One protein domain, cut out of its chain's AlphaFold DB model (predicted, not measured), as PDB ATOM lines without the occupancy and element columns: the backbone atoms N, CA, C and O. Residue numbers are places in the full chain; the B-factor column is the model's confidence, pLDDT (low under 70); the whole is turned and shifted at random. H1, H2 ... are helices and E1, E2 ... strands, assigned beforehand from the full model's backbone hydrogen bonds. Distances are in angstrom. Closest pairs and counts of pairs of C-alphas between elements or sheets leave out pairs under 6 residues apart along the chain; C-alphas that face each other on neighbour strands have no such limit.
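This is residues 61 to 111 of the 140 residues of the protein "Hypothetical protein" of Paramoeba aestuarina (UniProt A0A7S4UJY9). Two long antiparallel strands, E1 and E2, run side by side as a narrow two-stranded ribbon, and the chain between them makes a large loop that folds back beside the ribbon, so that ribbon and loop form a loose V. The short helix H1 lies in the far part of the loop, where residues 80 to 86 stick out with nothing but their own neighbours along the chain near them. The printed part has 51 residues, with one named helix and two named strands in the order E1, H1, E2; the sheet has the order E1, E2 and is antiparallel. The class is mixed, helices and strands, although under half of the residues are in named elements. The whole is only just compact, close to loose, with a radius of gyration of the C-alphas of 11.8 A and spans of 29 by 28 by 18 A.

E1 holds residues 61 to 69 and measures 25.2 A from first to last C-alpha; C-alpha 61 stands at (-12.732, 27.640, -51.492). E2 holds residues 102 to 110 and measures 26.7 A, ending with C-alpha 110 at (-15.283, 32.750, -50.037). H1 holds residues 80 to 84, with C-alpha 80 at (-2.503, 43.377, -54.086).

E1 and E2 are antiparallel neighbours, with 164 degrees between their directions. The C-alphas of Val 62 and Phe 109 face each other at 4.4 A, and those of Tyr 69 and Lys 102 at 5.3 A. N 63 and O 108 are within hydrogen-bond range at 2.8 A, and so are N 102 and O 69 at 3.0 A. A short link of 10 residues joins E1 to H1, and a long link of 17 residues joins H1 to E2. Residues 80 to 86, of which 80 to 84 belong to H1, stand free: no C-alpha 8 or more residues away along the chain comes within 10 A of theirs. In the backbone of H1, every O i to N i+4 pair is within hydrogen-bond range.

The two C-alphas farthest apart are those of Lys 99 and Leu 111, at 33.0 A, while those of Asp 61 and Leu 111, the first and last printed, are 9.0 A apart. The printed part has no cut. Residues 85 to 101 form a long stretch with no named element, their C-alphas 5 to 17 A from the mean of the C-alphas. The mean pLDDT of the printed part is 81.2, and the model's confidence is low, under 70, at residues 88 to 99.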
ATOM      1  N   ASP A  61     -14.141  27.418 -51.131       96.38
ATOM      2  CA  ASP A  61     -12.732  27.640 -51.492       96.38
ATOM      3  C   ASP A  61     -11.802  27.811 -50.278       96.38
ATOM      4  O   ASP A  61     -10.872  28.615 -50.286       96.38
ATOM      5  N   VAL A  62     -12.084  27.066 -49.202       95.25
ATOM      6  CA  VAL A  62     -11.348  27.183 -47.943       95.25
ATOM      7  C   VAL A  62      -9.956  26.577 -48.097       95.25
ATOM      8  O   VAL A  62      -9.810  25.379 -48.336       95.25
ATOM      9  N   SER A  63      -8.932  27.397 -47.891       94.19
ATOM     10  CA  SER A  63      -7.535  26.985 -47.785       94.19
ATOM     11  C   SER A  63      -6.911  27.608 -46.544       94.19
ATOM     12  O   SER A  63      -7.324  28.680 -46.095       94.19
ATOM     13  N   HIS A  64      -5.948  26.912 -45.946       91.69
ATOM     14  CA  HIS A  64      -5.279  27.393 -44.748       91.69
ATOM     15  C   HIS A  64      -3.810  26.991 -44.726       91.69
ATOM     16  O   HIS A  64      -3.409  26.004 -45.344       91.69
ATOM     17  N   GLN A  65      -3.028  27.751 -43.971       88.75
ATOM     18  CA  GLN A  65      -1.607  27.526 -43.786       88.75
ATOM     19  C   GLN A  65      -1.180  28.020 -42.407       88.75
ATOM     20  O   GLN A  65      -1.612  29.080 -41.955       88.75
ATOM     21  N   ILE A  66      -0.312  27.261 -41.740       88.56
ATOM     22  CA  ILE A  66       0.307  27.683 -40.482       88.56
ATOM     23  C   ILE A  66       1.673  28.278 -40.801       88.56
ATOM     24  O   ILE A  66       2.513  27.603 -41.390       88.56
ATOM     25  N   ILE A  67       1.889  29.521 -40.384       86.19
ATOM     26  CA  ILE A  67       3.142  30.256 -40.570       86.19
ATOM     27  C   ILE A  67       3.766  30.477 -39.196       86.19
ATOM     28  O   ILE A  67       3.063  30.800 -38.237       86.19
ATOM     29  N   LYS A  68       5.080  30.287 -39.081       86.81
ATOM     30  CA  LYS A  68       5.833  30.671 -37.883       86.81
ATOM     31  C   LYS A  68       6.455  32.043 -38.090       86.81
ATOM     32  O   LYS A  68       6.963  32.315 -39.176       86.81
ATOM     33  N   TYR A  69       6.418  32.872 -37.059       86.38
ATOM     34  CA  TYR A  69       6.931  34.236 -37.099       86.38
ATOM     35  C   TYR A  69       7.488  34.635 -35.725       86.38
ATOM     36  O   TYR A  69       7.213  33.960 -34.731       86.38
ATOM     37  N   ASP A  70       8.283  35.702 -35.688       85.81
ATOM     38  CA  ASP A  70       8.920  36.201 -34.459       85.81
ATOM     39  C   ASP A  70       8.434  37.618 -34.100       85.81
ATOM     40  O   ASP A  70       8.093  37.886 -32.946       85.81
ATOM     41  N   ASP A  71       8.336  38.507 -35.095       84.50
ATOM     42  CA  ASP A  71       7.935  39.912 -34.943       84.50
ATOM     43  C   ASP A  71       6.446  40.123 -35.284       84.50
ATOM     44  O   ASP A  71       5.996  39.783 -36.377       84.50
ATOM     45  N   ASP A  72       5.678  40.723 -34.368       85.75
ATOM     46  CA  ASP A  72       4.244  41.013 -34.557       85.75
ATOM     47  C   ASP A  72       3.973  42.095 -35.618       85.75
ATOM     48  O   ASP A  72       2.835  42.256 -36.061       85.75
ATOM     49  N   THR A  73       5.000  42.839 -36.037       86.62
ATOM     50  CA  THR A  73       4.911  43.829 -37.120       86.62
ATOM     51  C   THR A  73       5.251  43.251 -38.497       86.62
ATOM     52  O   THR A  73       5.092  43.941 -39.507       86.62
ATOM     53  N   GLU A  74       5.680  41.983 -38.568       82.69
ATOM     54  CA  GLU A  74       6.004  41.311 -39.825       82.69
ATOM     55  C   GLU A  74       4.738  41.059 -40.661       82.69
ATOM     56  O   GLU A  74       3.767  40.445 -40.218       82.69
ATOM     57  N   GLN A  75       4.754  41.495 -41.922       82.56
ATOM     58  CA  GLN A  75       3.671  41.218 -42.858       82.56
ATOM     59  C   GLN A  75       3.697  39.741 -43.291       82.56
ATOM     60  O   GLN A  75       4.625  39.277 -43.956       82.56
ATOM     61  N   LEU A  76       2.648  38.996 -42.932       83.25
ATOM     62  CA  LEU A  76       2.568  37.548 -43.172       83.25
ATOM     63  C   LEU A  76       1.953  37.170 -44.530       83.25
ATOM     64  O   LEU A  76       2.103  36.031 -44.965       83.25
ATOM     65  N   CYS A  77       1.265  38.096 -45.206       82.75
ATOM     66  CA  CYS A  77       0.639  37.856 -46.507       82.75
ATOM     67  C   CYS A  77       0.797  39.048 -47.463       82.75
ATOM     68  O   CYS A  77       0.882  40.200 -47.048       82.75
ATOM     69  N   ALA A  78       0.839  38.763 -48.763       84.94
ATOM     70  CA  ALA A  78       0.969  39.767 -49.817       84.94
ATOM     71  C   ALA A  78      -0.313  40.594 -49.986       84.94
ATOM     72  O   ALA A  78      -1.380  40.008 -50.192       84.94
ATOM     73  N   THR A  79      -0.209  41.928 -50.011       88.62
ATOM     74  CA  THR A  79      -1.315  42.764 -50.506       88.62
ATOM     75  C   THR A  79      -1.322  42.799 -52.034       88.62
ATOM     76  O   THR A  79      -0.352  42.418 -52.693       88.62
ATOM     77  N   ASP A  80      -2.418  43.270 -52.627       89.25
ATOM     78  CA  ASP A  80      -2.503  43.377 -54.086       89.25
ATOM     79  C   ASP A  80      -1.534  44.426 -54.654       89.25
ATOM     80  O   ASP A  80      -0.998  44.230 -55.741       89.25
ATOM     81  N   ILE A  81      -1.227  45.484 -53.892       91.50
ATOM     82  CA  ILE A  81      -0.220  46.489 -54.269       91.50
ATOM     83  C   ILE A  81       1.177  45.863 -54.309       91.50
ATOM     84  O   ILE A  81       1.917  46.080 -55.264       91.50
ATOM     85  N   ASP A  82       1.515  45.026 -53.324       87.88
ATOM     86  CA  ASP A  82       2.821  44.362 -53.270       87.88
ATOM     87  C   ASP A  82       3.049  43.457 -54.487       87.88
ATOM     88  O   ASP A  82       4.138  43.445 -55.059       87.88
ATOM     89  N   LYS A  83       1.998  42.753 -54.931       86.44
ATOM     90  CA  LYS A  83       2.045  41.909 -56.134       86.44
ATOM     91  C   LYS A  83       2.263  42.732 -57.403       86.44
ATOM     92  O   LYS A  83       3.024  42.312 -58.268       86.44
ATOM     93  N   ILE A  84       1.603  43.886 -57.522       91.00
ATOM     94  CA  ILE A  84       1.728  44.777 -58.688       91.00
ATOM     95  C   ILE A  84       3.137  45.373 -58.766       91.00
ATOM     96  O   ILE A  84       3.712  45.463 -59.847       91.00
ATOM     97  N   GLU A  85       3.702  45.760 -57.624       91.44
ATOM     98  CA  GLU A  85       5.038  46.355 -57.547       91.44
ATOM     99  C   GLU A  85       6.174  45.317 -57.534       91.44
ATOM    100  O   GLU A  85       7.345  45.692 -57.516       91.44
ATOM    101  N   GLY A  86       5.853  44.018 -57.545       84.38
ATOM    102  CA  GLY A  86       6.847  42.943 -57.497       84.38
ATOM    103  C   GLY A  86       7.631  42.903 -56.184       84.38
ATOM    104  O   GLY A  86       8.790  42.487 -56.166       84.38
ATOM    105  N   ARG A  87       7.031  43.364 -55.082       79.44
ATOM    106  CA  ARG A  87       7.624  43.247 -53.749       79.44
ATOM    107  C   ARG A  87       7.457  41.809 -53.276       79.44
ATOM    108  O   ARG A  87       6.341  41.308 -53.206       79.44
ATOM    109  N   PHE A  88       8.560  41.162 -52.921       67.75
ATOM    110  CA  PHE A  88       8.556  39.803 -52.383       67.75
ATOM    111  C   PHE A  88       8.771  39.849 -50.873       67.75
ATOM    112  O   PHE A  88       9.763  40.407 -50.403       67.75
ATOM    113  N   PHE A  89       7.864  39.234 -50.112       68.12
ATOM    114  CA  PHE A  89       8.082  38.994 -48.685       68.12
ATOM    115  C   PHE A  89       8.557  37.559 -48.468       68.12
ATOM    116  O   PHE A  89       8.101  36.658 -49.175       68.12
ATOM    117  N   PRO A  90       9.416  37.315 -47.463       59.03
ATOM    118  CA  PRO A  90       9.956  35.984 -47.172       59.03
ATOM    119  C   PRO A  90       8.878  34.902 -46.976       59.03
ATOM    120  O   PRO A  90       9.147  33.730 -47.216       59.03
ATOM    121  N   ASN A  91       7.653  35.291 -46.611       60.66
ATOM    122  CA  ASN A  91       6.534  34.378 -46.367       60.66
ATOM    123  C   ASN A  91       5.635  34.134 -47.606       60.66
ATOM    124  O   ASN A  91       4.648  33.410 -47.490       60.66
ATOM    125  N   MET A  92       5.944  34.710 -48.783       55.78
ATOM    126  CA  MET A  92       5.129  34.561 -50.006       55.78
ATOM    127  C   MET A  92       5.303  33.215 -50.732       55.78
ATOM    128  O   MET A  92       4.340  32.727 -51.314       55.78
ATOM    129  N   GLU A  93       6.500  32.620 -50.726       52.19
ATOM    130  CA  GLU A  93       6.809  31.442 -51.566       52.19
ATOM    131  C   GLU A  93       7.142  30.173 -50.764       52.19
ATOM    132  O   GLU A  93       6.991  29.061 -51.271       52.19
ATOM    133  N   HIS A  94       7.531  30.309 -49.492       50.44
ATOM    134  CA  HIS A  94       7.882  29.178 -48.633       50.44
ATOM    135  C   HIS A  94       7.086  29.196 -47.321       50.44
ATOM    136  O   HIS A  94       7.460  29.886 -46.374       50.44
ATOM    137  N   PRO A  95       6.016  28.383 -47.225       49.28
ATOM    138  CA  PRO A  95       5.117  28.319 -46.076       49.28
ATOM    139  C   PRO A  95       5.709  27.998 -44.711       49.28
ATOM    140  O   PRO A  95       5.017  28.107 -43.703       49.28
ATOM    141  N   ALA A  96       6.949  27.532 -44.667       52.25
ATOM    142  CA  ALA A  96       7.516  26.923 -43.486       52.25
ATOM    143  C   ALA A  96       8.891  27.519 -43.215       52.25
ATOM    144  O   ALA A  96       9.919  26.888 -43.460       52.25
ATOM    145  N   ARG A  97       8.930  28.710 -42.611       58.44
ATOM    146  CA  ARG A  97      10.007  28.938 -41.649       58.44
ATOM    147  C   ARG A  97       9.891  27.823 -40.606       58.44
ATOM    148  O   ARG A  97       8.910  27.739 -39.870       58.44
ATOM    149  N   GLU A  98      10.871  26.921 -40.559       59.22
ATOM    150  CA  GLU A  98      10.904  25.874 -39.527       59.22
ATOM    151  C   GLU A  98      11.060  26.476 -38.121       59.22
ATOM    152  O   GLU A  98      10.680  25.845 -37.129       59.22
ATOM    153  N   LYS A  99      11.561  27.716 -38.043       64.94
ATOM    154  CA  LYS A  99      11.865  28.458 -36.821       64.94
ATOM    155  C   LYS A  99      10.996  29.710 -36.702       64.94
ATOM    156  O   LYS A  99      10.800  30.421 -37.678       64.94
ATOM    157  N   GLY A 100      10.483  29.921 -35.501       73.81
ATOM    158  CA  GLY A 100       9.724  31.090 -35.078       73.81
ATOM    159  C   GLY A 100       9.055  30.775 -33.742       73.81
ATOM    160  O   GLY A 100       8.557  29.654 -33.571       73.81
ATOM    161  N   GLU A 101       9.100  31.697 -32.784       86.94
ATOM    162  CA  GLU A 101       8.513  31.491 -31.449       86.94
ATOM    163  C   GLU A 101       6.979  31.484 -31.494       86.94
ATOM    164  O   GLU A 101       6.331  30.739 -30.750       86.94
ATOM    165  N   LYS A 102       6.392  32.260 -32.412       88.88
ATOM    166  CA  LYS A 102       4.945  32.422 -32.563       88.88
ATOM    167  C   LYS A 102       4.427  31.703 -33.807       88.88
ATOM    168  O   LYS A 102       5.164  31.377 -34.740       88.88
ATOM    169  N   LYS A 103       3.120  31.427 -33.812       90.06
ATOM    170  CA  LYS A 103       2.404  30.775 -34.917       90.06
ATOM    171  C   LYS A 103       1.197  31.609 -35.315       90.06
ATOM    172  O   LYS A 103       0.434  32.028 -34.452       90.06
ATOM    173  N   ALA A 104       0.997  31.770 -36.613       89.12
ATOM    174  CA  ALA A 104      -0.170  32.396 -37.209       89.12
ATOM    175  C   ALA A 104      -0.902  31.400 -38.115       89.12
ATOM    176  O   ALA A 104      -0.282  30.532 -38.733       89.12
ATOM    177  N   LEU A 105      -2.225  31.542 -38.203       90.44
ATOM    178  CA  LEU A 105      -3.071  30.795 -39.128       90.44
ATOM    179  C   LEU A 105      -3.519  31.731 -40.252       90.44
ATOM    180  O   LEU A 105      -4.353  32.609 -40.040       90.44
ATOM    181  N   LEU A 106      -2.980  31.523 -41.448       89.94
ATOM    182  CA  LEU A 106      -3.448  32.187 -42.656       89.94
ATOM    183  C   LEU A 106      -4.614  31.380 -43.229       89.94
ATOM    184  O   LEU A 106      -4.473  30.178 -43.450       89.94
ATOM    185  N   VAL A 107      -5.755  32.025 -43.469       91.94
ATOM    186  CA  VAL A 107      -6.949  31.382 -44.037       91.94
ATOM    187  C   VAL A 107      -7.444  32.200 -45.224       91.94
ATOM    188  O   VAL A 107      -7.541  33.421 -45.136       91.94
ATOM    189  N   SER A 108      -7.789  31.523 -46.314       93.62
ATOM    190  CA  SER A 108      -8.475  32.102 -47.470       93.62
ATOM    191  C   SER A 108      -9.768  31.333 -47.716       93.62
ATOM    192  O   SER A 108      -9.776  30.105 -47.636       93.62
ATOM    193  N   PHE A 109     -10.871  32.046 -47.936       96.00
ATOM    194  CA  PHE A 109     -12.195  31.468 -48.160       96.00
ATOM    195  C   PHE A 109     -13.147  32.486 -48.795       96.00
ATOM    196  O   PHE A 109     -12.976  33.697 -48.660       96.00
ATOM    197  N   SER A 110     -14.202  31.975 -49.425       96.62
ATOM    198  CA  SER A 110     -15.283  32.750 -50.037       96.62
ATOM    199  C   SER A 110     -16.574  32.600 -49.229       96.62
ATOM    200  O   SER A 110     -16.971  31.483 -48.880       96.62
ATOM    201  N   LEU A 111     -17.280  33.705 -48.981       94.88
ATOM    202  CA  LEU A 111     -18.596  33.708 -48.333       94.88
ATOM    203  C   LEU A 111     -19.703  34.158 -49.297       94.88
ATOM    204  O   LEU A 111     -19.434  34.938 -50.212       94.88
TER     205      LEU A 111